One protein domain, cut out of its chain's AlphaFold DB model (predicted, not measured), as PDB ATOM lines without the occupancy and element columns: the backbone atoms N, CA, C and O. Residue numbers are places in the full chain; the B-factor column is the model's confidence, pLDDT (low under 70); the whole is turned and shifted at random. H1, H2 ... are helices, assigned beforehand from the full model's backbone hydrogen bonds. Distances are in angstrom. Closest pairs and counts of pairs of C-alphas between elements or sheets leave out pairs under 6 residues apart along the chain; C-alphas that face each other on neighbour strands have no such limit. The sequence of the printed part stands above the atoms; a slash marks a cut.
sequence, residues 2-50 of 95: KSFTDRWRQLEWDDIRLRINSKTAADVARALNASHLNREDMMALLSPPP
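AT A GLANCE: This is residues 2 to 50 of the 95 residues of the protein "Thiamine biosynthesis protein ThiH" of Salmonella diarizonae (UniProt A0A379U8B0). The longest helix, H2, leads into a small compact body in which the chain turns through H3 and folds back, so that H4 sits between H2 and H3 and touches both. An arm, residues 2 to 15, sticks out of this body; it holds H1, residues 4 to 10, and residues 13 to 15 of H2. The printed part has 49 residues with four named helices, H1, H2, H3 and H4 in chain order, and no named strand; the class is all helix. The whole is loose, with a radius of gyration of the C-alphas of 12.9 A, and flat, spanning 37 by 22 by 10 A.

HOW THE PARTS SIT: H2, residues 13 to 21, touches H4, residues 39 to 46; the closest C-alphas, those of Ile 20 and Met 43, are 5.4 A apart. Their lines are about perpendicular, at 74 degrees. H4 also touches H3, residues 25 to 32, with 11 pairs of C-alphas within 8 A; the closest are those of Ala 31 and Asp 41, 4.7 A apart. These lines are only just about perpendicular, at 73 degrees. H2 and H3 are apart. H1, residues 4 to 10, is apart from H2, H3 and H4. In H1, H2, H3 and H4 every O i to N i+4 pair is within hydrogen-bond range.

IN THESE COORDINATES: H2 measures 12.3 A from C-alpha 13 at (311.881, 326.854, 232.688) to C-alpha 21. H1 measures 10.1 A and begins at C-alpha 4 at (316.958, 339.917, 227.102). H3 and H4 each measure 10.5 A, and H4 ends at C-alpha 46 at (306.761, 322.187, 219.932).

THE WHOLE: The two C-alphas farthest apart, those of Lys 2 and Pro 50, are 37.8 A from each other. Without residues 2 to 15, which stand free, the body spans 26 by 18 by 10 A. The printed part has no cut. The links H1 to H2 and H2 to H3 are tight, and H3 to H4 is short. Mean pLDDT of the printed part is 80.4; residue 2 and residues 48 to 50 are under 70.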
ATOM      1  N   LYS A   2     316.550 346.505 231.240       68.44
ATOM      2  CA  LYS A   2     316.526 345.051 231.473       68.44
ATOM      3  C   LYS A   2     316.870 344.371 230.152       68.44
ATOM      4  O   LYS A   2     316.161 344.574 229.168       68.44
ATOM      5  N   SER A   3     317.982 343.649 230.120       83.56
ATOM      6  CA  SER A   3     318.433 342.940 228.926       83.56
ATOM      7  C   SER A   3     317.547 341.719 228.665       83.56
ATOM      8  O   SER A   3     316.842 341.231 229.555       83.56
ATOM      9  N   PHE A   4     317.598 341.189 227.441       80.88
ATOM     10  CA  PHE A   4     316.958 339.917 227.102       80.88
ATOM     11  C   PHE A   4     317.371 338.796 228.073       80.88
ATOM     12  O   PHE A   4     316.532 338.014 228.516       80.88
ATOM     13  N   THR A   5     318.638 338.778 228.488       83.62
ATOM     14  CA  THR A   5     319.186 337.808 229.442       83.62
ATOM     15  C   THR A   5     318.542 337.913 230.825       83.62
ATOM     16  O   THR A   5     318.288 336.891 231.461       83.62
ATOM     17  N   ASP A   6     318.219 339.122 231.286       86.44
ATOM     18  CA  ASP A   6     317.550 339.314 232.579       86.44
ATOM     19  C   ASP A   6     316.119 338.776 232.552       86.44
ATOM     20  O   ASP A   6     315.658 338.179 233.522       86.44
ATOM     21  N   ARG A   7     315.427 338.928 231.416       83.62
ATOM     22  CA  ARG A   7     314.124 338.290 231.195       83.62
ATOM     23  C   ARG A   7     314.234 336.772 231.070       83.62
ATOM     24  O   ARG A   7     313.392 336.078 231.626       83.62
ATOM     25  N   TRP A   8     315.270 336.261 230.405       82.88
ATOM     26  CA  TRP A   8     315.527 334.825 230.246       82.88
ATOM     27  C   TRP A   8     315.721 334.098 231.582       82.88
ATOM     28  O   TRP A   8     315.226 332.991 231.768       82.88
ATOM     29  N   ARG A   9     316.401 334.737 232.540       82.50
ATOM     30  CA  ARG A   9     316.595 334.194 233.896       82.50
ATOM     31  C   ARG A   9     315.333 334.226 234.759       82.50
ATOM     32  O   ARG A   9     315.230 333.441 235.689       82.50
ATOM     33  N   GLN A  10     314.399 335.131 234.471       85.06
ATOM     34  CA  GLN A  10     313.118 335.241 235.182       85.06
ATOM     35  C   GLN A  10     312.068 334.243 234.682       85.06
ATOM     36  O   GLN A  10     311.014 334.115 235.298       85.06
ATOM     37  N   LEU A  11     312.315 333.583 233.548       84.44
ATOM     38  CA  LEU A  11     311.419 332.568 233.011       84.44
ATOM     39  C   LEU A  11     311.566 331.279 233.824       84.44
ATOM     40  O   LEU A  11     312.664 330.742 233.969       84.44
ATOM     41  N   GLU A  12     310.445 330.783 234.338       83.06
ATOM     42  CA  GLU A  12     310.387 329.496 235.020       83.06
ATOM     43  C   GLU A  12     310.436 328.370 233.979       83.06
ATOM     44  O   GLU A  12     309.436 327.989 233.370       83.06
ATOM     45  N   TRP A  13     311.643 327.868 233.718       83.12
ATOM     46  CA  TRP A  13     311.881 326.854 232.688       83.12
ATOM     47  C   TRP A  13     311.129 325.545 232.932       83.12
ATOM     48  O   TRP A  13     310.841 324.834 231.969       83.12
ATOM     49  N   ASP A  14     310.795 325.239 234.185       81.25
ATOM     50  CA  ASP A  14     310.075 324.025 234.557       81.25
ATOM     51  C   ASP A  14     308.590 324.102 234.180       81.25
ATOM     52  O   ASP A  14     308.125 323.219 233.453       81.25
ATOM     53  N   ASP A  15     307.886 325.184 234.532       84.69
ATOM     54  CA  ASP A  15     306.523 325.454 234.047       84.69
ATOM     55  C   ASP A  15     306.449 325.474 232.512       84.69
ATOM     56  O   ASP A  15     305.586 324.832 231.910       84.69
ATOM     57  N   ILE A  16     307.405 326.127 231.838       81.81
ATOM     58  CA  ILE A  16     307.435 326.174 230.365       81.81
ATOM     59  C   ILE A  16     307.583 324.768 229.779       81.81
ATOM     60  O   ILE A  16     306.888 324.415 228.821       81.81
ATOM     61  N   ARG A  17     308.468 323.945 230.352       81.81
ATOM     62  CA  ARG A  17     308.686 322.568 229.896       81.81
ATOM     63  C   ARG A  17     307.437 321.716 230.123       81.81
ATOM     64  O   ARG A  17     307.063 320.961 229.227       81.81
ATOM     65  N   LEU A  18     306.767 321.860 231.266       83.81
ATOM     66  CA  LEU A  18     305.511 321.169 231.574       83.81
ATOM     67  C   LEU A  18     304.388 321.585 230.622       83.81
ATOM     68  O   LEU A  18     303.713 320.722 230.061       83.81
ATOM     69  N   ARG A  19     304.234 322.886 230.359       80.56
ATOM     70  CA  ARG A  19     303.237 323.415 229.416       80.56
ATOM     71  C   ARG A  19     303.426 322.908 228.000       80.56
ATOM     72  O   ARG A  19     302.431 322.620 227.339       80.56
ATOM     73  N   ILE A  20     304.670 322.806 227.533       80.88
ATOM     74  CA  ILE A  20     304.968 322.278 226.197       80.88
ATOM     75  C   ILE A  20     304.631 320.785 226.132       80.88
ATOM     76  O   ILE A  20     303.973 320.361 225.194       80.88
ATOM     77  N   ASN A  21     305.009 319.992 227.140       76.06
ATOM     78  CA  ASN A  21     304.771 318.541 227.140       76.06
ATOM     79  C   ASN A  21     303.320 318.140 227.451       76.06
ATOM     80  O   ASN A  21     302.940 316.996 227.223       76.06
ATOM     81  N   SER A  22     302.508 319.064 227.966       80.81
ATOM     82  CA  SER A  22     301.105 318.803 228.309       80.81
ATOM     83  C   SER A  22     300.139 319.016 227.138       80.81
ATOM     84  O   SER A  22     298.932 318.849 227.309       80.81
ATOM     85  N   LYS A  23     300.621 319.413 225.951       83.44
ATOM     86  CA  LYS A  23     299.754 319.646 224.786       83.44
ATOM     87  C   LYS A  23     299.262 318.339 224.183       83.44
ATOM     88  O   LYS A  23     299.998 317.364 224.042       83.44
ATOM     89  N   THR A  24     297.987 318.324 223.813       78.06
ATOM     90  CA  THR A  24     297.321 317.110 223.340       78.06
ATOM     91  C   THR A  24     297.413 316.964 221.822       78.06
ATOM     92  O   THR A  24     297.598 317.937 221.094       78.06
ATOM     93  N   ALA A  25     297.204 315.745 221.310       73.00
ATOM     94  CA  ALA A  25     297.158 315.481 219.865       73.00
ATOM     95  C   ALA A  25     296.129 316.354 219.120       73.00
ATOM     96  O   ALA A  25     296.332 316.681 217.952       73.00
ATOM     97  N   ALA A  26     295.023 316.705 219.784       78.25
ATOM     98  CA  ALA A  26     293.970 317.538 219.217       78.25
ATOM     99  C   ALA A  26     294.432 318.992 219.050       78.25
ATOM    100  O   ALA A  26     294.144 319.607 218.023       78.25
ATOM    101  N   ASP A  27     295.201 319.508 220.011       79.94
ATOM    102  CA  ASP A  27     295.793 320.846 219.935       79.94
ATOM    103  C   ASP A  27     296.832 320.916 218.811       79.94
ATOM    104  O   ASP A  27     296.840 321.871 218.040       79.94
ATOM    105  N   VAL A  28     297.645 319.862 218.645       80.88
ATOM    106  CA  VAL A  28     298.597 319.758 217.525       80.88
ATOM    107  C   VAL A  28     297.866 319.728 216.182       80.88
ATOM    108  O   VAL A  28     298.244 320.440 215.255       80.88
ATOM    109  N   ALA A  29     296.800 318.934 216.061       79.25
ATOM    110  CA  ALA A  29     296.017 318.850 214.829       79.25
ATOM    111  C   ALA A  29     295.322 320.178 214.486       79.25
ATOM    112  O   ALA A  29     295.243 320.550 213.317       79.25
ATOM    113  N   ARG A  30     294.844 320.911 215.497       79.94
ATOM    114  CA  ARG A  30     294.283 322.253 215.319       79.94
ATOM    115  C   ARG A  30     295.354 323.241 214.864       79.94
ATOM    116  O   ARG A  30     295.120 323.953 213.895       79.94
ATOM    117  N   ALA A  31     296.521 323.231 215.506       84.94
ATOM    118  CA  ALA A  31     297.646 324.092 215.156       84.94
ATOM    119  C   ALA A  31     298.140 323.850 213.721       84.94
ATOM    120  O   ALA A  31     298.407 324.801 212.995       84.94
ATOM    121  N   LEU A  32     298.204 322.589 213.279       82.19
ATOM    122  CA  LEU A  32     298.599 322.234 211.910       82.19
ATOM    123  C   LEU A  32     297.604 322.713 210.843       82.19
ATOM    124  O   LEU A  32     298.007 322.964 209.712       82.19
ATOM    125  N   ASN A  33     296.323 322.834 211.195       82.81
ATOM    126  CA  ASN A  33     295.271 323.296 210.287       82.81
ATOM    127  C   ASN A  33     295.013 324.812 210.380       82.81
ATOM    128  O   ASN A  33     294.169 325.334 209.650       82.81
ATOM    129  N   ALA A  34     295.695 325.528 211.277       83.56
ATOM    130  CA  ALA A  34     295.501 326.957 211.473       83.56
ATOM    131  C   ALA A  34     296.302 327.774 210.444       83.56
ATOM    132  O   ALA A  34     297.498 327.569 210.261       83.56
ATOM    133  N   SER A  35     295.660 328.764 209.814       82.75
ATOM    134  CA  SER A  35     296.338 329.701 208.899       82.75
ATOM    135  C   SER A  35     297.228 330.717 209.628       82.75
ATOM    136  O   SER A  35     298.088 331.330 209.002       82.75
ATOM    137  N   HIS A  36     297.005 330.932 210.926       85.12
ATOM    138  CA  HIS A  36     297.764 331.855 211.767       85.12
ATOM    139  C   HIS A  36     297.992 331.199 213.129       85.12
ATOM    140  O   HIS A  36     297.037 330.769 213.776       85.12
ATOM    141  N   LEU A  37     299.255 331.109 213.547       83.94
ATOM    142  CA  LEU A  37     299.655 330.405 214.763       83.94
ATOM    143  C   LEU A  37     299.656 331.357 215.958       83.94
ATOM    144  O   LEU A  37     300.402 332.336 215.980       83.94
ATOM    145  N   ASN A  38     298.864 331.035 216.980       85.25
ATOM    146  CA  ASN A  38     298.972 331.690 218.279       85.25
ATOM    147  C   ASN A  38     300.049 331.016 219.140       85.25
ATOM    148  O   ASN A  38     300.521 329.918 218.851       85.25
ATOM    149  N   ARG A  39     300.427 331.653 220.256       83.56
ATOM    150  CA  ARG A  39     301.419 331.113 221.206       83.56
ATOM    151  C   ARG A  39     301.101 329.680 221.645       83.56
ATOM    152  O   ARG A  39     302.002 328.855 221.749       83.56
ATOM    153  N   GLU A  40     299.832 329.390 221.911       81.19
ATOM    154  CA  GLU A  40     299.381 328.063 222.341       81.19
ATOM    155  C   GLU A  40     299.492 327.020 221.220       81.19
ATOM    156  O   GLU A  40     299.888 325.888 221.494       81.19
ATOM    157  N   ASP A  41     299.238 327.423 219.972       81.94
ATOM    158  CA  ASP A  41     299.411 326.580 218.785       81.94
ATOM    159  C   ASP A  41     300.896 326.306 218.532       81.94
ATOM    160  O   ASP A  41     301.294 325.175 218.271       81.94
ATOM    161  N   MET A  42     301.747 327.319 218.702       82.25
ATOM    162  CA  MET A  42     303.194 327.163 218.595       82.25
ATOM    163  C   MET A  42     303.739 326.223 219.683       82.25
ATOM    164  O   MET A  42     304.571 325.365 219.399       82.25
ATOM    165  N   MET A  43     303.237 326.324 220.918       84.06
ATOM    166  CA  MET A  43     303.573 325.364 221.977       84.06
ATOM    167  C   MET A  43     303.066 323.954 221.664       84.06
ATOM    168  O   MET A  43     303.749 322.993 221.998       84.06
ATOM    169  N   ALA A  44     301.909 323.818 221.008       83.25
ATOM    170  CA  ALA A  44     301.413 322.522 220.555       83.25
ATOM    171  C   ALA A  44     302.325 321.918 219.478       83.25
ATOM    172  O   ALA A  44     302.669 320.746 219.566       83.25
ATOM    173  N   LEU A  45     302.804 322.712 218.519       79.12
ATOM    174  CA  LEU A  45     303.763 322.247 217.508       79.12
ATOM    175  C   LEU A  45     305.135 321.875 218.093       79.12
ATOM    176  O   LEU A  45     305.819 321.013 217.546       79.12
ATOM    177  N   LEU A  46     305.540 322.519 219.191       81.81
ATOM    178  CA  LEU A  46     306.761 322.187 219.932       81.81
ATOM    179  C   LEU A  46     306.604 320.952 220.828       81.81
ATOM    180  O   LEU A  46     307.609 320.368 221.239       81.81
ATOM    181  N   SER A  47     305.369 320.564 221.150       73.44
ATOM    182  CA  SER A  47     305.105 319.363 221.932       73.44
ATOM    183  C   SER A  47     305.536 318.124 221.150       73.44
ATOM    184  O   SER A  47     305.210 318.000 219.965       73.44
ATOM    185  N   PRO A  48     306.204 317.153 221.795       64.31
ATOM    186  CA  PRO A  48     306.410 315.844 221.196       64.31
ATOM    187  C   PRO A  48     305.057 315.271 220.744       64.31
ATOM    188  O   PRO A  48     304.101 315.287 221.529       64.31
ATOM    189  N   PRO A  49     304.931 314.757 219.504       62.91
ATOM    190  CA  PRO A  49     303.706 314.098 219.092       62.91
ATOM    191  C   PRO A  49     303.464 312.917 220.038       62.91
ATOM    192  O   PRO A  49     304.392 312.127 220.252       62.91
ATOM    193  N   PRO A  50     302.252 312.757 220.592       58.19
ATOM    194  CA  PRO A  50     301.980 311.642 221.483       58.19
ATOM    195  C   PRO A  50     302.276 310.333 220.755       58.19
ATOM    196  O   PRO A  50     301.953 310.184 219.576       58.19
TER     197      PRO A  50